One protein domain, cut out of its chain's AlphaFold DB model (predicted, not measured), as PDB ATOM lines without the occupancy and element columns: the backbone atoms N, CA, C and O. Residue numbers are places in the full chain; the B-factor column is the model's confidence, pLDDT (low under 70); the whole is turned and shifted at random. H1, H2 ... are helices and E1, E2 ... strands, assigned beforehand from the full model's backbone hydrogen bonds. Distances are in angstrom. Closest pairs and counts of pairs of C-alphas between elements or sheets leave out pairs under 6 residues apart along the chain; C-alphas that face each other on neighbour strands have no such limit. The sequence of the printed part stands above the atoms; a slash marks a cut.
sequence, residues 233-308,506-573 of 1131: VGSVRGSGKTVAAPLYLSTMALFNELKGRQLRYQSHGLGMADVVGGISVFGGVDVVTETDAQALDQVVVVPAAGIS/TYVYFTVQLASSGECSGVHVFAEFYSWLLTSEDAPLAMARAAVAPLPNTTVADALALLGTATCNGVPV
ATOM      1  N   VAL A 233     180.716 130.640 190.709       45.91
ATOM      2  CA  VAL A 233     180.241 130.056 191.985       45.91
ATOM      3  C   VAL A 233     178.813 130.529 192.258       45.91
ATOM      4  O   VAL A 233     178.617 131.678 192.635       45.91
ATOM      5  N   GLY A 234     177.810 129.692 191.959       47.75
ATOM      6  CA  GLY A 234     176.390 130.087 191.980       47.75
ATOM      7  C   GLY A 234     176.037 131.289 191.086       47.75
ATOM      8  O   GLY A 234     174.930 131.795 191.210       47.75
ATOM      9  N   SER A 235     176.989 131.728 190.238       57.19
ATOM     10  CA  SER A 235     177.093 133.015 189.528       57.19
ATOM     11  C   SER A 235     175.833 133.862 189.643       57.19
ATOM     12  O   SER A 235     174.866 133.550 188.944       57.19
ATOM     13  N   VAL A 236     175.862 134.907 190.486       64.19
ATOM     14  CA  VAL A 236     174.689 135.733 190.821       64.19
ATOM     15  C   VAL A 236     174.154 136.350 189.535       64.19
ATOM     16  O   VAL A 236     174.693 137.329 189.014       64.19
ATOM     17  N   ARG A 237     173.147 135.677 188.980       73.50
ATOM     18  CA  ARG A 237     172.685 135.883 187.616       73.50
ATOM     19  C   ARG A 237     171.635 136.968 187.624       73.50
ATOM     20  O   ARG A 237     170.556 136.795 188.188       73.50
ATOM     21  N   GLY A 238     172.000 138.071 186.994       76.88
ATOM     22  CA  GLY A 238     171.063 138.936 186.323       76.88
ATOM     23  C   GLY A 238     170.782 138.408 184.926       76.88
ATOM     24  O   GLY A 238     171.685 137.918 184.247       76.88
ATOM     25  N   SER A 239     169.555 138.576 184.470       74.56
ATOM     26  CA  SER A 239     169.171 138.432 183.063       74.56
ATOM     27  C   SER A 239     168.309 139.621 182.665       74.56
ATOM     28  O   SER A 239     167.742 140.282 183.532       74.56
ATOM     29  N   GLY A 240     168.211 139.961 181.381       72.94
ATOM     30  CA  GLY A 240     167.375 141.095 180.995       72.94
ATOM     31  C   GLY A 240     167.578 141.646 179.597       72.94
ATOM     32  O   GLY A 240     168.215 141.032 178.743       72.94
ATOM     33  N   LYS A 241     166.977 142.810 179.357       69.94
ATOM     34  CA  LYS A 241     166.939 143.494 178.059       69.94
ATOM     35  C   LYS A 241     168.310 144.094 177.685       69.94
ATOM     36  O   LYS A 241     169.112 144.437 178.560       69.94
ATOM     37  N   THR A 242     168.558 144.248 176.384       61.53
ATOM     38  CA  THR A 242     169.835 144.700 175.789       61.53
ATOM     39  C   THR A 242     170.200 146.143 176.100       61.53
ATOM     40  O   THR A 242     171.360 146.425 176.382       61.53
ATOM     41  N   VAL A 243     169.222 147.050 176.106       66.06
ATOM     42  CA  VAL A 243     169.442 148.510 176.176       66.06
ATOM     43  C   VAL A 243     170.173 148.948 177.463       66.06
ATOM     44  O   VAL A 243     170.819 149.990 177.505       66.06
ATOM     45  N   ALA A 244     170.118 148.134 178.523       67.69
ATOM     46  CA  ALA A 244     170.817 148.379 179.786       67.69
ATOM     47  C   ALA A 244     172.149 147.611 179.938       67.69
ATOM     48  O   ALA A 244     172.866 147.813 180.921       67.69
ATOM     49  N   ALA A 245     172.502 146.722 179.002       68.56
ATOM     50  CA  ALA A 245     173.641 145.815 179.152       68.56
ATOM     51  C   ALA A 245     175.000 146.537 179.290       68.56
ATOM     52  O   ALA A 245     175.718 146.193 180.231       68.56
ATOM     53  N   PRO A 246     175.350 147.574 178.496       68.12
ATOM     54  CA  PRO A 246     176.644 148.257 178.638       68.12
ATOM     55  C   PRO A 246     176.814 148.950 180.000       68.12
ATOM     56  O   PRO A 246     177.904 148.957 180.579       68.12
ATOM     57  N   LEU A 247     175.723 149.483 180.564       75.50
ATOM     58  CA  LEU A 247     175.693 150.027 181.925       75.50
ATOM     59  C   LEU A 247     175.945 148.931 182.961       75.50
ATOM     60  O   LEU A 247     176.812 149.075 183.824       75.50
ATOM     61  N   TYR A 248     175.178 147.845 182.894       81.56
ATOM     62  CA  TYR A 248     175.218 146.785 183.898       81.56
ATOM     63  C   TYR A 248     176.541 146.020 183.850       81.56
ATOM     64  O   TYR A 248     177.158 145.831 184.892       81.56
ATOM     65  N   LEU A 249     177.048 145.675 182.666       74.12
ATOM     66  CA  LEU A 249     178.335 144.997 182.508       74.12
ATOM     67  C   LEU A 249     179.506 145.864 182.997       74.12
ATOM     68  O   LEU A 249     180.331 145.379 183.769       74.12
ATOM     69  N   SER A 250     179.564 147.150 182.629       68.94
ATOM     70  CA  SER A 250     180.664 148.033 183.057       68.94
ATOM     71  C   SER A 250     180.645 148.351 184.558       68.94
ATOM     72  O   SER A 250     181.698 148.358 185.199       68.94
ATOM     73  N   THR A 251     179.463 148.566 185.148       74.62
ATOM     74  CA  THR A 251     179.329 148.829 186.592       74.62
ATOM     75  C   THR A 251     179.498 147.564 187.435       74.62
ATOM     76  O   THR A 251     180.137 147.631 188.484       74.62
ATOM     77  N   MET A 252     179.020 146.401 186.977       81.06
ATOM     78  CA  MET A 252     179.253 145.120 187.658       81.06
ATOM     79  C   MET A 252     180.700 144.654 187.536       81.06
ATOM     80  O   MET A 252     181.201 144.080 188.493       81.06
ATOM     81  N   ALA A 253     181.400 144.916 186.426       68.44
ATOM     82  CA  ALA A 253     182.833 144.631 186.323       68.44
ATOM     83  C   ALA A 253     183.623 145.400 187.396       68.44
ATOM     84  O   ALA A 253     184.337 144.785 188.187       68.44
ATOM     85  N   LEU A 254     183.397 146.716 187.493       65.94
ATOM     86  CA  LEU A 254     184.020 147.573 188.506       65.94
ATOM     87  C   LEU A 254     183.629 147.162 189.938       65.94
ATOM     88  O   LEU A 254     184.479 147.117 190.822       65.94
ATOM     89  N   PHE A 255     182.365 146.811 190.187       74.44
ATOM     90  CA  PHE A 255     181.922 146.326 191.499       74.44
ATOM     91  C   PHE A 255     182.520 144.959 191.863       74.44
ATOM     92  O   PHE A 255     182.951 144.756 192.997       74.44
ATOM     93  N   ASN A 256     182.577 144.020 190.915       72.94
ATOM     94  CA  ASN A 256     183.182 142.702 191.110       72.94
ATOM     95  C   ASN A 256     184.673 142.832 191.462       72.94
ATOM     96  O   ASN A 256     185.131 142.143 192.372       72.94
ATOM     97  N   GLU A 257     185.393 143.747 190.803       67.81
ATOM     98  CA  GLU A 257     186.787 144.103 191.098       67.81
ATOM     99  C   GLU A 257     186.931 144.752 192.488       67.81
ATOM    100  O   GLU A 257     187.663 144.244 193.336       67.81
ATOM    101  N   LEU A 258     186.178 145.823 192.774       57.16
ATOM    102  CA  LEU A 258     186.290 146.595 194.021       57.16
ATOM    103  C   LEU A 258     185.741 145.885 195.273       57.16
ATOM    104  O   LEU A 258     186.086 146.277 196.391       57.16
ATOM    105  N   LYS A 259     184.849 144.895 195.123       61.69
ATOM    106  CA  LYS A 259     184.160 144.202 196.237       61.69
ATOM    107  C   LYS A 259     184.372 142.685 196.265       61.69
ATOM    108  O   LYS A 259     183.814 142.018 197.135       61.69
ATOM    109  N   GLY A 260     185.148 142.118 195.338       55.28
ATOM    110  CA  GLY A 260     185.406 140.673 195.276       55.28
ATOM    111  C   GLY A 260     184.144 139.838 195.023       55.28
ATOM    112  O   GLY A 260     183.966 138.773 195.617       55.28
ATOM    113  N   ARG A 261     183.227 140.345 194.189       66.88
ATOM    114  CA  ARG A 261     181.934 139.705 193.877       66.88
ATOM    115  C   ARG A 261     181.940 139.044 192.487       66.88
ATOM    116  O   ARG A 261     182.905 139.128 191.728       66.88
ATOM    117  N   GLN A 262     180.865 138.313 192.186       67.12
ATOM    118  CA  GLN A 262     180.631 137.627 190.908       67.12
ATOM    119  C   GLN A 262     179.166 137.797 190.467       67.12
ATOM    120  O   GLN A 262     178.428 136.819 190.319       67.12
ATOM    121  N   LEU A 263     178.736 139.048 190.277       72.69
ATOM    122  CA  LEU A 263     177.525 139.338 189.504       72.69
ATOM    123  C   LEU A 263     177.824 139.134 188.017       72.69
ATOM    124  O   LEU A 263     178.890 139.532 187.541       72.69
ATOM    125  N   ARG A 264     176.878 138.549 187.282       73.62
ATOM    126  CA  ARG A 264     176.907 138.471 185.813       73.62
ATOM    127  C   ARG A 264     175.534 138.827 185.269       73.62
ATOM    128  O   ARG A 264     174.537 138.412 185.851       73.62
ATOM    129  N   TYR A 265     175.489 139.558 184.162       76.38
ATOM    130  CA  TYR A 265     174.252 139.953 183.495       76.38
ATOM    131  C   TYR A 265     174.161 139.293 182.116       76.38
ATOM    132  O   TYR A 265     175.082 139.438 181.316       76.38
ATOM    133  N   GLN A 266     173.075 138.565 181.842       66.88
ATOM    134  CA  GLN A 266     172.846 137.873 180.569       66.88
ATOM    135  C   GLN A 266     171.724 138.552 179.770       66.88
ATOM    136  O   GLN A 266     170.572 138.632 180.195       66.88
ATOM    137  N   SER A 267     172.061 139.056 178.587       65.56
ATOM    138  CA  SER A 267     171.204 139.975 177.835       65.56
ATOM    139  C   SER A 267     170.214 139.264 176.889       65.56
ATOM    140  O   SER A 267     170.309 139.406 175.669       65.56
ATOM    141  N   HIS A 268     169.259 138.500 177.434       62.31
ATOM    142  CA  HIS A 268     168.275 137.712 176.664       62.31
ATOM    143  C   HIS A 268     166.791 138.097 176.883       62.31
ATOM    144  O   HIS A 268     165.887 137.301 176.640       62.31
ATOM    145  N   GLY A 269     166.517 139.319 177.346       59.56
ATOM    146  CA  GLY A 269     165.193 139.963 177.321       59.56
ATOM    147  C   GLY A 269     164.177 139.556 178.398       59.56
ATOM    148  O   GLY A 269     163.263 140.334 178.665       59.56
ATOM    149  N   LEU A 270     164.338 138.399 179.046       62.72
ATOM    150  CA  LEU A 270     163.329 137.781 179.927       62.72
ATOM    151  C   LEU A 270     163.401 138.190 181.417       62.72
ATOM    152  O   LEU A 270     162.652 137.660 182.235       62.72
ATOM    153  N   GLY A 271     164.228 139.180 181.771       70.00
ATOM    154  CA  GLY A 271     164.685 139.433 183.147       70.00
ATOM    155  C   GLY A 271     163.628 139.479 184.260       70.00
ATOM    156  O   GLY A 271     163.891 138.994 185.357       70.00
ATOM    157  N   MET A 272     162.422 140.015 184.023       77.12
ATOM    158  CA  MET A 272     161.365 139.981 185.050       77.12
ATOM    159  C   MET A 272     160.776 138.573 185.234       77.12
ATOM    160  O   MET A 272     160.580 138.132 186.366       77.12
ATOM    161  N   ALA A 273     160.547 137.848 184.137       73.12
ATOM    162  CA  ALA A 273     160.051 136.474 184.161       73.12
ATOM    163  C   ALA A 273     161.086 135.509 184.765       73.12
ATOM    164  O   ALA A 273     160.717 134.621 185.532       73.12
ATOM    165  N   ASP A 274     162.378 135.725 184.497       73.75
ATOM    166  CA  ASP A 274     163.465 134.943 185.095       73.75
ATOM    167  C   ASP A 274     163.569 135.144 186.616       73.75
ATOM    168  O   ASP A 274     163.897 134.199 187.334       73.75
ATOM    169  N   VAL A 275     163.267 136.345 187.124       81.38
ATOM    170  CA  VAL A 275     163.198 136.627 188.571       81.38
ATOM    171  C   VAL A 275     161.985 135.963 189.216       81.38
ATOM    172  O   VAL A 275     162.133 135.302 190.242       81.38
ATOM    173  N   VAL A 276     160.794 136.076 188.614       80.00
ATOM    174  CA  VAL A 276     159.586 135.393 189.119       80.00
ATOM    175  C   VAL A 276     159.755 133.868 189.087       80.00
ATOM    176  O   VAL A 276     159.343 133.179 190.019       80.00
ATOM    177  N   GLY A 277     160.414 133.335 188.055       71.75
ATOM    178  CA  GLY A 277     160.734 131.912 187.921       71.75
ATOM    179  C   GLY A 277     161.908 131.415 188.775       71.75
ATOM    180  O   GLY A 277     162.197 130.220 188.740       71.75
ATOM    181  N   GLY A 278     162.611 132.288 189.509       69.44
ATOM    182  CA  GLY A 278     163.795 131.922 190.301       69.44
ATOM    183  C   GLY A 278     165.014 131.477 189.475       69.44
ATOM    184  O   GLY A 278     165.934 130.861 190.012       69.44
ATOM    185  N   ILE A 279     165.028 131.770 188.171       66.00
ATOM    186  CA  ILE A 279     166.134 131.504 187.235       66.00
ATOM    187  C   ILE A 279     167.254 132.532 187.440       66.00
ATOM    188  O   ILE A 279     168.440 132.199 187.368       66.00
ATOM    189  N   SER A 280     166.871 133.784 187.699       76.19
ATOM    190  CA  SER A 280     167.767 134.905 187.982       76.19
ATOM    191  C   SER A 280     167.456 135.529 189.339       76.19
ATOM    192  O   SER A 280     166.317 135.545 189.795       76.19
ATOM    193  N   VAL A 281     168.492 136.051 189.989       79.25
ATOM    194  CA  VAL A 281     168.398 136.725 191.294       79.25
ATOM    195  C   VAL A 281     167.844 138.142 191.139       79.25
ATOM    196  O   VAL A 281     167.140 138.638 192.016       79.25
ATOM    197  N   PHE A 282     168.172 138.785 190.022       87.75
ATOM    198  CA  PHE A 282     167.684 140.102 189.641       87.75
ATOM    199  C   PHE A 282     167.446 140.154 188.126       87.75
ATOM    200  O   PHE A 282     167.981 139.337 187.378       87.75
ATOM    201  N   GLY A 283     166.633 141.096 187.668       85.62
ATOM    202  CA  GLY A 283     166.247 141.237 186.267       85.62
ATOM    203  C   GLY A 283     166.559 142.634 185.754       85.62
ATOM    204  O   GLY A 283     166.396 143.603 186.482       85.62
ATOM    205  N   GLY A 284     167.021 142.758 184.514       85.56
ATOM    206  CA  GLY A 284     167.223 144.033 183.831       85.56
ATOM    207  C   GLY A 284     166.072 144.332 182.880       85.56
ATOM    208  O   GLY A 284     165.812 143.570 181.947       85.56
ATOM    209  N   VAL A 285     165.377 145.442 183.107       79.31
ATOM    210  CA  VAL A 285     164.157 145.794 182.375       79.31
ATOM    211  C   VAL A 285     164.254 147.240 181.897       79.31
ATOM    212  O   VAL A 285     164.439 148.151 182.688       79.31
ATOM    213  N   ASP A 286     164.140 147.466 180.594       71.69
ATOM    214  CA  ASP A 286     164.102 148.800 179.968       71.69
ATOM    215  C   ASP A 286     162.683 149.406 179.939       71.69
ATOM    216  O   ASP A 286     162.505 150.622 179.904       71.69
ATOM    217  N   VAL A 287     161.671 148.538 179.959       69.00
ATOM    218  CA  VAL A 287     160.244 148.842 179.859       69.00
ATOM    219  C   VAL A 287     159.457 147.757 180.581       69.00
ATOM    220  O   VAL A 287     159.600 146.577 180.246       69.00
ATOM    221  N   VAL A 288     158.594 148.186 181.506       68.19
ATOM    222  CA  VAL A 288     157.488 147.394 182.058       68.19
ATOM    223  C   VAL A 288     156.262 147.594 181.166       68.19
ATOM    224  O   VAL A 288     155.890 148.727 180.858       68.19
ATOM    225  N   THR A 289     155.657 146.496 180.733       63.59
ATOM    226  CA  THR A 289     154.519 146.440 179.807       63.59
ATOM    227  C   THR A 289     153.264 145.896 180.493       63.59
ATOM    228  O   THR A 289     153.343 145.300 181.562       63.59
ATOM    229  N   GLU A 290     152.088 146.044 179.875       57.19
ATOM    230  CA  GLU A 290     150.835 145.488 180.424       57.19
ATOM    231  C   GLU A 290     150.870 143.952 180.549       57.19
ATOM    232  O   GLU A 290     150.242 143.389 181.443       57.19
ATOM    233  N   THR A 291     151.664 143.263 179.721       55.59
ATOM    234  CA  THR A 291     151.917 141.818 179.857       55.59
ATOM    235  C   THR A 291     152.746 141.458 181.091       55.59
ATOM    236  O   THR A 291     152.626 140.340 181.587       55.59
ATOM    237  N   ASP A 292     153.527 142.397 181.630       63.28
ATOM    238  CA  ASP A 292     154.310 142.210 182.856       63.28
ATOM    239  C   ASP A 292     153.471 142.442 184.129       63.28
ATOM    240  O   ASP A 292     153.921 142.129 185.229       63.28
ATOM    241  N   ALA A 293     152.233 142.948 184.018       63.75
ATOM    242  CA  ALA A 293     151.406 143.313 185.174       63.75
ATOM    243  C   ALA A 293     151.147 142.142 186.146       63.75
ATOM    244  O   ALA A 293     151.102 142.345 187.353       63.75
ATOM    245  N   GLN A 294     151.061 140.902 185.645       64.62
ATOM    246  CA  GLN A 294     150.900 139.693 186.476       64.62
ATOM    247  C   GLN A 294     152.180 139.291 187.240       64.62
ATOM    248  O   GLN A 294     152.133 138.467 188.157       64.62
ATOM    249  N   ALA A 295     153.332 139.849 186.859       69.75
ATOM    250  CA  ALA A 295     154.607 139.666 187.546       69.75
ATOM    251  C   ALA A 295     154.872 140.763 188.593       69.75
ATOM    252  O   ALA A 295     155.589 140.494 189.557       69.75
ATOM    253  N   LEU A 296     154.276 141.957 188.455       74.00
ATOM    254  CA  LEU A 296     154.481 143.089 189.374       74.00
ATOM    255  C   LEU A 296     154.086 142.775 190.825       74.00
ATOM    256  O   LEU A 296     154.830 143.131 191.732       74.00
ATOM    257  N   ASP A 297     153.019 142.005 191.055       79.19
ATOM    258  CA  ASP A 297     152.631 141.527 192.398       79.19
ATOM    259  C   ASP A 297     153.710 140.658 193.089       79.19
ATOM    260  O   ASP A 297     153.624 140.372 194.285       79.19
ATOM    261  N   GLN A 298     154.721 140.195 192.345       84.06
ATOM    262  CA  GLN A 298     155.759 139.266 192.803       84.06
ATOM    263  C   GLN A 298     157.175 139.865 192.771       84.06
ATOM    264  O   GLN A 298     158.113 139.223 193.260       84.06
ATOM    265  N   VAL A 299     157.362 141.082 192.244       87.69
ATOM    266  CA  VAL A 299     158.674 141.745 192.144       87.69
ATOM    267  C   VAL A 299     158.648 143.183 192.653       87.69
ATOM    268  O   VAL A 299     157.675 143.908 192.496       87.69
ATOM    269  N   VAL A 300     159.771 143.624 193.210       88.38
ATOM    270  CA  VAL A 300     160.081 145.042 193.381       88.38
ATOM    271  C   VAL A 300     160.755 145.552 192.108       88.38
ATOM    272  O   VAL A 300     161.755 144.975 191.677       88.38
ATOM    273  N   VAL A 301     160.230 146.633 191.522       89.06
ATOM    274  CA  VAL A 301     160.794 147.299 190.331       89.06
ATOM    275  C   VAL A 301     161.390 148.647 190.722       89.06
ATOM    276  O   VAL A 301     160.668 149.562 191.120       89.06
ATOM    277  N   VAL A 302     162.708 148.792 190.572       89.75
ATOM    278  CA  VAL A 302     163.452 150.000 190.960       89.75
ATOM    279  C   VAL A 302     164.280 150.550 189.793       89.75
ATOM    280  O   VAL A 302     164.933 149.777 189.089       89.75
ATOM    281  N   PRO A 303     164.280 151.872 189.536       90.38
ATOM    282  CA  PRO A 303     165.092 152.461 188.475       90.38
ATOM    283  C   PRO A 303     166.582 152.300 188.799       90.38
ATOM    284  O   PRO A 303     166.995 152.448 189.943       90.38
ATOM    285  N   ALA A 304     167.401 152.000 187.800       89.44
ATOM    286  CA  ALA A 304     168.856 151.937 187.916       89.44
ATOM    287  C   ALA A 304     169.506 153.233 187.414       89.44
ATOM    288  O   ALA A 304     170.414 153.761 188.051       89.44
ATOM    289  N   ALA A 305     169.025 153.750 186.278       90.25
ATOM    290  CA  ALA A 305     169.507 154.982 185.660       90.25
ATOM    291  C   ALA A 305     168.527 155.513 184.597       90.25
ATOM    292  O   ALA A 305     167.598 154.814 184.193       90.25
ATOM    293  N   GLY A 306     168.753 156.735 184.112       89.69
ATOM    294  CA  GLY A 306     168.065 157.299 182.947       89.69
ATOM    295  C   GLY A 306     168.876 157.144 181.656       89.69
ATOM    296  O   GLY A 306     170.099 157.288 181.665       89.69
ATOM    297  N   ILE A 307     168.192 156.929 180.530       89.38
ATOM    298  CA  ILE A 307     168.785 156.896 179.184       89.38
ATOM    299  C   ILE A 307     167.996 157.754 178.180       89.38
ATOM    300  O   ILE A 307     166.819 158.071 178.372       89.38
ATOM    301  N   SER A 308     168.651 158.115 177.078       91.25
ATOM    302  CA  SER A 308     168.035 158.729 175.896       91.25
ATOM    303  C   SER A 308     168.190 157.817 174.687       91.25
ATOM    304  O   SER A 308     169.296 157.351 174.411       91.25
ATOM    305  N   THR A 506     163.853 157.170 178.476       88.25
ATOM    306  CA  THR A 506     163.283 156.182 179.405       88.25
ATOM    307  C   THR A 506     164.227 155.962 180.593       88.25
ATOM    308  O   THR A 506     165.388 156.375 180.562       88.25
ATOM    309  N   TYR A 507     163.730 155.334 181.653       87.69
ATOM    310  CA  TYR A 507     164.582 154.725 182.672       87.69
ATOM    311  C   TYR A 507     164.971 153.311 182.235       87.69
ATOM    312  O   TYR A 507     164.198 152.634 181.559       87.69
ATOM    313  N   VAL A 508     166.128 152.843 182.689       87.06
ATOM    314  CA  VAL A 508     166.415 151.409 182.810       87.06
ATOM    315  C   VAL A 508     166.238 151.005 184.270       87.06
ATOM    316  O   VAL A 508     166.586 151.765 185.173       87.06
ATOM    317  N   TYR A 509     165.666 149.829 184.500       88.38
ATOM    318  CA  TYR A 509     165.233 149.323 185.799       88.38
ATOM    319  C   TYR A 509     165.933 148.010 186.149       88.38
ATOM    320  O   TYR A 509     166.304 147.221 185.269       88.38
ATOM    321  N   PHE A 510     166.030 147.752 187.451       90.88
ATOM    322  CA  PHE A 510     166.199 146.412 187.988       90.88
ATOM    323  C   PHE A 510     164.893 145.887 188.588       90.88
ATOM    324  O   PHE A 510     164.092 146.645 189.137       90.88
ATOM    325  N   THR A 511     164.717 144.571 188.530       89.88
ATOM    326  CA  THR A 511     163.665 143.830 189.227       89.88
ATOM    327  C   THR A 511     164.278 142.821 190.194       89.88
ATOM    328  O   THR A 511     165.303 142.213 189.895       89.88
ATOM    329  N   VAL A 512     163.663 142.624 191.358       90.50
ATOM    330  CA  VAL A 512     164.051 141.603 192.351       90.50
ATOM    331  C   VAL A 512     162.790 141.024 192.987       90.50
ATOM    332  O   VAL A 512     161.778 141.716 193.054       90.50
ATOM    333  N   GLN A 513     162.795 139.767 193.430       88.56
ATOM    334  CA  GLN A 513     161.589 139.143 193.987       88.56
ATOM    335  C   GLN A 513     161.131 139.856 195.276       88.56
ATOM    336  O   GLN A 513     161.931 140.080 196.186       88.56
ATOM    337  N   LEU A 514     159.841 140.200 195.361       86.12
ATOM    338  CA  LEU A 514     159.247 140.939 196.485       86.12
ATOM    339  C   LEU A 514     159.274 140.128 197.792       86.12
ATOM    340  O   LEU A 514     159.585 140.654 198.861       86.12
ATOM    341  N   ALA A 515     158.976 138.835 197.701       83.81
ATOM    342  CA  ALA A 515     159.076 137.891 198.805       83.81
ATOM    343  C   ALA A 515     159.802 136.632 198.322       83.81
ATOM    344  O   ALA A 515     159.251 135.831 197.571       83.81
ATOM    345  N   SER A 516     161.049 136.477 198.756       79.94
ATOM    346  CA  SER A 516     161.908 135.333 198.440       79.94
ATOM    347  C   SER A 516     162.054 134.402 199.648       79.94
ATOM    348  O   SER A 516     161.891 134.806 200.804       79.94
ATOM    349  N   SER A 517     162.345 133.123 199.400       69.75
ATOM    350  CA  SER A 517     162.574 132.135 200.461       69.75
ATOM    351  C   SER A 517     163.662 131.134 200.078       69.75
ATOM    352  O   SER A 517     163.882 130.869 198.897       69.75
ATOM    353  N   GLY A 518     164.371 130.599 201.074       68.25
ATOM    354  CA  GLY A 518     165.564 129.775 200.861       68.25
ATOM    355  C   GLY A 518     166.862 130.575 201.001       68.25
ATOM    356  O   GLY A 518     167.064 131.252 202.013       68.25
ATOM    357  N   GLU A 519     167.775 130.458 200.033       64.88
ATOM    358  CA  GLU A 519     169.129 131.019 200.126       64.88
ATOM    359  C   GLU A 519     169.186 132.502 199.706       64.88
ATOM    360  O   GLU A 519     169.319 132.837 198.532       64.88
ATOM    361  N   CYS A 520     169.152 133.412 200.683       69.06
ATOM    362  CA  CYS A 520     169.174 134.867 200.457       69.06
ATOM    363  C   CYS A 520     170.512 135.436 199.928       69.06
ATOM    364  O   CYS A 520     170.633 136.653 199.766       69.06
ATOM    365  N   SER A 521     171.532 134.600 199.703       67.81
ATOM    366  CA  SER A 521     172.918 135.022 199.439       67.81
ATOM    367  C   SER A 521     173.029 135.940 198.217       67.81
ATOM    368  O   SER A 521     173.558 137.047 198.318       67.81
ATOM    369  N   GLY A 522     172.460 135.524 197.082       72.69
ATOM    370  CA  GLY A 522     172.429 136.318 195.857       72.69
ATOM    371  C   GLY A 522     171.629 137.613 196.012       72.69
ATOM    372  O   GLY A 522     172.083 138.663 195.562       72.69
ATOM    373  N   VAL A 523     170.467 137.558 196.670       77.44
ATOM    374  CA  VAL A 523     169.549 138.703 196.813       77.44
ATOM    375  C   VAL A 523     170.195 139.827 197.636       77.44
ATOM    376  O   VAL A 523     170.126 140.994 197.248       77.44
ATOM    377  N   HIS A 524     170.912 139.491 198.714       78.19
ATOM    378  CA  HIS A 524     171.689 140.477 199.473       78.19
ATOM    379  C   HIS A 524     172.901 141.017 198.691       78.19
ATOM    380  O   HIS A 524     173.198 142.204 198.789       78.19
ATOM    381  N   VAL A 525     173.576 140.191 197.879       79.56
ATOM    382  CA  VAL A 525     174.683 140.640 197.008       79.56
ATOM    383  C   VAL A 525     174.193 141.589 195.905       79.56
ATOM    384  O   VAL A 525     174.875 142.565 195.593       79.56
ATOM    385  N   PHE A 526     172.994 141.372 195.355       87.81
ATOM    386  CA  PHE A 526     172.360 142.332 194.449       87.81
ATOM    387  C   PHE A 526     172.001 143.647 195.165       87.81
ATOM    388  O   PHE A 526     172.278 144.721 194.634       87.81
ATOM    389  N   ALA A 527     171.452 143.591 196.381       84.75
ATOM    390  CA  ALA A 527     171.130 144.796 197.150       84.75
ATOM    391  C   ALA A 527     172.383 145.606 197.553       84.75
ATOM    392  O   ALA A 527     172.351 146.836 197.531       84.75
ATOM    393  N   GLU A 528     173.502 144.937 197.855       83.00
ATOM    394  CA  GLU A 528     174.812 145.576 198.056       83.00
ATOM    395  C   GLU A 528     175.287 146.299 196.784       83.00
ATOM    396  O   GLU A 528     175.685 147.464 196.852       83.00
ATOM    397  N   PHE A 529     175.199 145.636 195.623       88.25
ATOM    398  CA  PHE A 529     175.532 146.228 194.324       88.25
ATOM    399  C   PHE A 529     174.665 147.446 194.000       88.25
ATOM    400  O   PHE A 529     175.198 148.501 193.669       88.25
ATOM    401  N   TYR A 530     173.344 147.321 194.125       91.44
ATOM    402  CA  TYR A 530     172.404 148.395 193.810       91.44
ATOM    403  C   TYR A 530     172.581 149.611 194.733       91.44
ATOM    404  O   TYR A 530     172.581 150.750 194.271       91.44
ATOM    405  N   SER A 531     172.825 149.375 196.025       84.75
ATOM    406  CA  SER A 531     173.182 150.425 196.984       84.75
ATOM    407  C   SER A 531     174.467 151.158 196.564       84.75
ATOM    408  O   SER A 531     174.462 152.378 196.401       84.75
ATOM    409  N   TRP A 532     175.549 150.423 196.273       87.56
ATOM    410  CA  TRP A 532     176.808 151.006 195.785       87.56
ATOM    411  C   TRP A 532     176.643 151.761 194.454       87.56
ATOM    412  O   TRP A 532     177.243 152.822 194.279       87.56
ATOM    413  N   LEU A 533     175.812 151.258 193.538       87.19
ATOM    414  CA  LEU A 533     175.546 151.867 192.232       87.19
ATOM    415  C   LEU A 533     174.930 153.269 192.360       87.19
ATOM    416  O   LEU A 533     175.236 154.141 191.549       87.19
ATOM    417  N   LEU A 534     174.084 153.487 193.373       85.31
ATOM    418  CA  LEU A 534     173.402 154.764 193.601       85.31
ATOM    419  C   LEU A 534     174.136 155.721 194.549       85.31
ATOM    420  O   LEU A 534     173.854 156.919 194.512       85.31
ATOM    421  N   THR A 535     175.036 155.231 195.412       80.25
ATOM    422  CA  THR A 535     175.626 156.056 196.488       80.25
ATOM    423  C   THR A 535     177.154 156.063 196.559       80.25
ATOM    424  O   THR A 535     177.700 156.618 197.512       80.25
ATOM    425  N   SER A 536     177.865 155.433 195.619       79.75
ATOM    426  CA  SER A 536     179.331 155.535 195.537       79.75
ATOM    427  C   SER A 536     179.785 156.726 194.693       79.75
ATOM    428  O   SER A 536     179.090 157.171 193.782       79.75
ATOM    429  N   GLU A 537     180.995 157.212 194.966       75.38
ATOM    430  CA  GLU A 537     181.675 158.200 194.117       75.38
ATOM    431  C   GLU A 537     182.303 157.539 192.867       75.38
ATOM    432  O   GLU A 537     182.566 158.214 191.872       75.38
ATOM    433  N   ASP A 538     182.466 156.207 192.878       72.94
ATOM    434  CA  ASP A 538     183.038 155.409 191.785       72.94
ATOM    435  C   ASP A 538     182.053 155.193 190.618       72.94
ATOM    436  O   ASP A 538     182.407 155.356 189.446       72.94
ATOM    437  N   ALA A 539     180.803 154.816 190.921       72.38
ATOM    438  CA  ALA A 539     179.808 154.438 189.916       72.38
ATOM    439  C   ALA A 539     179.480 155.547 188.887       72.38
ATOM    440  O   ALA A 539     179.394 155.222 187.696       72.38
ATOM    441  N   PRO A 540     179.381 156.846 189.252       73.69
ATOM    442  CA  PRO A 540     179.187 157.932 188.287       73.69
ATOM    443  C   PRO A 540     180.248 157.983 187.178       73.69
ATOM    444  O   PRO A 540     179.928 158.330 186.039       73.69
ATOM    445  N   LEU A 541     181.497 157.589 187.463       67.94
ATOM    446  CA  LEU A 541     182.572 157.554 186.466       67.94
ATOM    447  C   LEU A 541     182.400 156.412 185.450       67.94
ATOM    448  O   LEU A 541     182.852 156.541 184.310       67.94
ATOM    449  N   ALA A 542     181.741 155.314 185.831       67.94
ATOM    450  CA  ALA A 542     181.335 154.256 184.907       67.94
ATOM    451  C   ALA A 542     180.098 154.676 184.092       67.94
ATOM    452  O   ALA A 542     180.129 154.606 182.862       67.94
ATOM    453  N   MET A 543     179.061 155.223 184.744       78.44
ATOM    454  CA  MET A 543     177.847 155.724 184.072       78.44
ATOM    455  C   MET A 543     178.163 156.780 182.999       78.44
ATOM    456  O   MET A 543     177.666 156.693 181.877       78.44
ATOM    457  N   ALA A 544     179.054 157.732 183.299       72.50
ATOM    458  CA  ALA A 544     179.458 158.779 182.359       72.50
ATOM    459  C   ALA A 544     180.183 158.235 181.109       72.50
ATOM    460  O   ALA A 544     180.033 158.794 180.017       72.50
ATOM    461  N   ARG A 545     180.937 157.130 181.240       68.88
ATOM    462  CA  ARG A 545     181.557 156.426 180.098       68.88
ATOM    463  C   ARG A 545     180.509 155.695 179.262       68.88
ATOM    464  O   ARG A 545     180.577 155.765 178.042       68.88
ATOM    465  N   ALA A 546     179.517 155.085 179.910       72.94
ATOM    466  CA  ALA A 546     178.371 154.452 179.258       72.94
ATOM    467  C   ALA A 546     177.353 155.455 178.662       72.94
ATOM    468  O   ALA A 546     176.331 155.034 178.140       72.94
ATOM    469  N   ALA A 547     177.604 156.771 178.736       80.19
ATOM    470  CA  ALA A 547     176.681 157.837 178.312       80.19
ATOM    471  C   ALA A 547     175.314 157.847 179.038       80.19
ATOM    472  O   ALA A 547     174.351 158.442 178.555       80.19
ATOM    473  N   VAL A 548     175.253 157.225 180.218       84.19
ATOM    474  CA  VAL A 548     174.047 157.039 181.032       84.19
ATOM    475  C   VAL A 548     173.893 158.154 182.068       84.19
ATOM    476  O   VAL A 548     174.880 158.672 182.596       84.19
ATOM    477  N   ALA A 549     172.648 158.516 182.386       88.31
ATOM    478  CA  ALA A 549     172.332 159.531 183.382       88.31
ATOM    479  C   ALA A 549     172.083 158.934 184.783       88.31
ATOM    480  O   ALA A 549     171.158 158.132 184.935       88.31
ATOM    481  N   PRO A 550     172.837 159.346 185.823       90.62
ATOM    482  CA  PRO A 550     172.563 158.933 187.197       90.62
ATOM    483  C   PRO A 550     171.219 159.493 187.679       90.62
ATOM    484  O   PRO A 550     170.788 160.572 187.259       90.62
ATOM    485  N   LEU A 551     170.565 158.761 188.581       90.19
ATOM    486  CA  LEU A 551     169.275 159.157 189.143       90.19
ATOM    487  C   LEU A 551     169.377 160.459 189.965       90.19
ATOM    488  O   LEU A 551     170.365 160.662 190.674       90.19
ATOM    489  N   PRO A 552     168.352 161.333 189.938       87.62
ATOM    490  CA  PRO A 552     168.223 162.427 190.898       87.62
ATOM    491  C   PRO A 552     168.196 161.924 192.351       87.62
ATOM    492  O   PRO A 552     167.602 160.888 192.640       87.62
ATOM    493  N   ASN A 553     168.766 162.688 193.292       84.00
ATOM    494  CA  ASN A 553     168.807 162.328 194.720       84.00
ATOM    495  C   ASN A 553     167.413 162.039 195.321       84.00
ATOM    496  O   ASN A 553     167.296 161.245 196.251       84.00
ATOM    497  N   THR A 554     166.373 162.686 194.791       79.12
ATOM    498  CA  THR A 554     164.953 162.419 195.062       79.12
ATOM    499  C   THR A 554     164.576 160.990 194.674       79.12
ATOM    500  O   THR A 554     164.216 160.193 195.537       79.12
ATOM    501  N   THR A 555     164.762 160.630 193.403       84.50
ATOM    502  CA  THR A 555     164.488 159.286 192.879       84.50
ATOM    503  C   THR A 555     165.350 158.202 193.547       84.50
ATOM    504  O   THR A 555     164.874 157.088 193.741       84.50
ATOM    505  N   VAL A 556     166.593 158.510 193.953       87.69
ATOM    506  CA  VAL A 556     167.466 157.591 194.722       87.69
ATOM    507  C   VAL A 556     166.863 157.243 196.086       87.69
ATOM    508  O   VAL A 556     166.874 156.076 196.478       87.69
ATOM    509  N   ALA A 557     166.327 158.231 196.809       83.62
ATOM    510  CA  ALA A 557     165.706 158.002 198.112       83.62
ATOM    511  C   ALA A 557     164.443 157.134 197.989       83.62
ATOM    512  O   ALA A 557     164.308 156.153 198.723       83.62
ATOM    513  N   ASP A 558     163.574 157.446 197.018       84.06
ATOM    514  CA  ASP A 558     162.381 156.649 196.700       84.06
ATOM    515  C   ASP A 558     162.760 155.194 196.351       84.06
ATOM    516  O   ASP A 558     162.162 154.247 196.863       84.06
ATOM    517  N   ALA A 559     163.783 154.996 195.510       87.75
ATOM    518  CA  ALA A 559     164.166 153.677 195.014       87.75
ATOM    519  C   ALA A 559     164.824 152.784 196.082       87.75
ATOM    520  O   ALA A 559     164.522 151.592 196.162       87.75
ATOM    521  N   LEU A 560     165.676 153.347 196.948       86.81
ATOM    522  CA  LEU A 560     166.258 152.613 198.081       86.81
ATOM    523  C   LEU A 560     165.204 152.279 199.149       86.81
ATOM    524  O   LEU A 560     165.246 151.191 199.727       86.81
ATOM    525  N   ALA A 561     164.235 153.170 199.383       84.31
ATOM    526  CA  ALA A 561     163.096 152.884 200.255       84.31
ATOM    527  C   ALA A 561     162.219 151.753 199.687       84.31
ATOM    528  O   ALA A 561     161.807 150.863 200.432       84.31
ATOM    529  N   LEU A 562     161.993 151.742 198.368       86.75
ATOM    530  CA  LEU A 562     161.228 150.697 197.692       86.75
ATOM    531  C   LEU A 562     161.943 149.336 197.713       86.75
ATOM    532  O   LEU A 562     161.303 148.325 198.006       86.75
ATOM    533  N   LEU A 563     163.265 149.299 197.502       87.31
ATOM    534  CA  LEU A 563     164.067 148.076 197.665       87.31
ATOM    535  C   LEU A 563     163.991 147.524 199.099       87.31
ATOM    536  O   LEU A 563     163.968 146.311 199.292       87.31
ATOM    537  N   GLY A 564     163.864 148.399 200.102       83.88
ATOM    538  CA  GLY A 564     163.588 148.021 201.492       83.88
ATOM    539  C   GLY A 564     162.247 147.306 201.720       83.88
ATOM    540  O   GLY A 564     162.059 146.726 202.789       83.88
ATOM    541  N   THR A 565     161.328 147.302 200.743       87.12
ATOM    542  CA  THR A 565     160.083 146.509 200.803       87.12
ATOM    543  C   THR A 565     160.263 145.056 200.353       87.12
ATOM    544  O   THR A 565     159.444 144.216 200.719       87.12
ATOM    545  N   ALA A 566     161.337 144.734 199.620       87.81
ATOM    546  CA  ALA A 566     161.666 143.353 199.278       87.81
ATOM    547  C   ALA A 566     162.093 142.581 200.535       87.81
ATOM    548  O   ALA A 566     162.835 143.095 201.375       87.81
ATOM    549  N   THR A 567     161.664 141.325 200.657       86.31
ATOM    550  CA  THR A 567     161.988 140.455 201.796       86.31
ATOM    551  C   THR A 567     162.590 139.125 201.349       86.31
ATOM    552  O   THR A 567     162.255 138.588 200.293       86.31
ATOM    553  N   CYS A 568     163.469 138.567 202.183       81.69
ATOM    554  CA  CYS A 568     163.920 137.185 202.080       81.69
ATOM    555  C   CYS A 568     163.710 136.476 203.420       81.69
ATOM    556  O   CYS A 568     164.097 136.988 204.470       81.69
ATOM    557  N   ASN A 569     163.037 135.320 203.401       81.38
ATOM    558  CA  ASN A 569     162.603 134.586 204.599       81.38
ATOM    559  C   ASN A 569     161.845 135.473 205.626       81.38
ATOM    560  O   ASN A 569     161.943 135.263 206.834       81.38
ATOM    561  N   GLY A 570     161.101 136.480 205.146       76.44
ATOM    562  CA  GLY A 570     160.341 137.430 205.973       76.44
ATOM    563  C   GLY A 570     161.149 138.588 206.582       76.44
ATOM    564  O   GLY A 570     160.575 139.415 207.285       76.44
ATOM    565  N   VAL A 571     162.456 138.679 206.313       77.56
ATOM    566  CA  VAL A 571     163.322 139.791 206.744       77.56
ATOM    567  C   VAL A 571     163.542 140.751 205.566       77.56
ATOM    568  O   VAL A 571     163.787 140.267 204.459       77.56
ATOM    569  N   PRO A 572     163.482 142.086 205.751       79.06
ATOM    570  CA  PRO A 572     163.810 143.046 204.695       79.06
ATOM    571  C   PRO A 572     165.199 142.809 204.093       79.06
ATOM    572  O   PRO A 572     166.185 142.651 204.813       79.06
ATOM    573  N   VAL A 573     165.277 142.817 202.763       73.75
ATOM    574  CA  VAL A 573     166.516 142.631 201.991       73.75
ATOM    575  C   VAL A 573     167.498 143.785 202.212       73.75
ATOM    576  O   VAL A 573     168.710 143.573 202.141       73.75
TER     577      VAL A 573
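Overview. This is residues 233 to 308 and 506 to 573 of the 1131 residues of the protein "TKL protein kinase" of Thecamonas trahens ATCC 50062 (UniProt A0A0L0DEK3). A strongly twisted sheet of five strands runs through the middle as one of three layers, with helices over both faces: H1, H4 and H6 over one, H2 over the other. The sheet curls round H1, while the small helices H3 and H5 lie off the sheet. The printed part has 144 residues with six named helices and five named strands, in the order E1 H1 E2 H2 E3 H3 E4 E5 H4 H5 H6; the mixed sheet runs E2 E1 E3 E5 E4. The class is mixed, helices and strands; the whole is compact, with a radius of gyration of the C-alphas of 13.8 A and spans of 36 by 35 by 30 A.

Arrangement. E1, residues 236 to 240, H1, residues 242 to 259, and E2, residues 263 to 266, form a strand-helix-strand unit, parallel neighbour strands with a helix between, its crossover right-handed; N 238 and O 264 are within hydrogen-bond range at 2.8 A. H2, residues 271 to 276, is on the sheet at a height of 6.3 A. E3, residues 282 to 285, is parallel to E1, with N 284 and O 239 at 2.8 A. H3, residues 290 to 296, touches H2, the closest C-alphas being Val 276 and Ala 295, 6.7 A. E4, residues 299 to 308, is antiparallel to E5, residues 506 to 513, with N 302 and O 510 at 2.9 A; E5 is antiparallel to E3, with N 283 and O 511 at 2.8 A. E2, H2, E3 and E3, H3, E4 are split units, with E1 and E5 between their strands, both crossovers right-handed. H4, residues 521 to 535, only just touches H1, with 3 pairs of C-alphas within 8 A, the closest Phe 255 and Phe 529, 7.0 A. H5, residues 539 to 545, touches H1, the closest C-alphas being Thr 251 and Ala 542, 6.0 A. H6, residues 553 to 563, is over E4, the closest C-alphas being Val 302 and Ala 559, 5.5 A. Every O i to N i+4 pair is within range in H2, H4 and H6; 12 of 14 are in H1, 2 of 3 in H5 and 1 of 3 in H3, where 3 of 4 O i to N i+3 pairs are.

Along the chain. E1 begins at C-alpha 236 (174.689, 135.733, 190.821). H1 is 25.0 A long, E4 25.3 A, E5 22.5 A and H4 21.4 A; E4 bends by 60 degrees at residue 305. H6 ends at C-alpha 563 (164.067, 148.076, 197.665).

Size, cuts and confidence. The farthest C-alphas, Arg 545 and Gly 570, are 38.5 A apart. Residues 309 to 505 are not printed; C-alphas 308 and 506 are 6.4 A apart. Of the links printed whole, none is long. Mean pLDDT of the printed part is 76.7, with 43 residues under 70, among them 287 to 295.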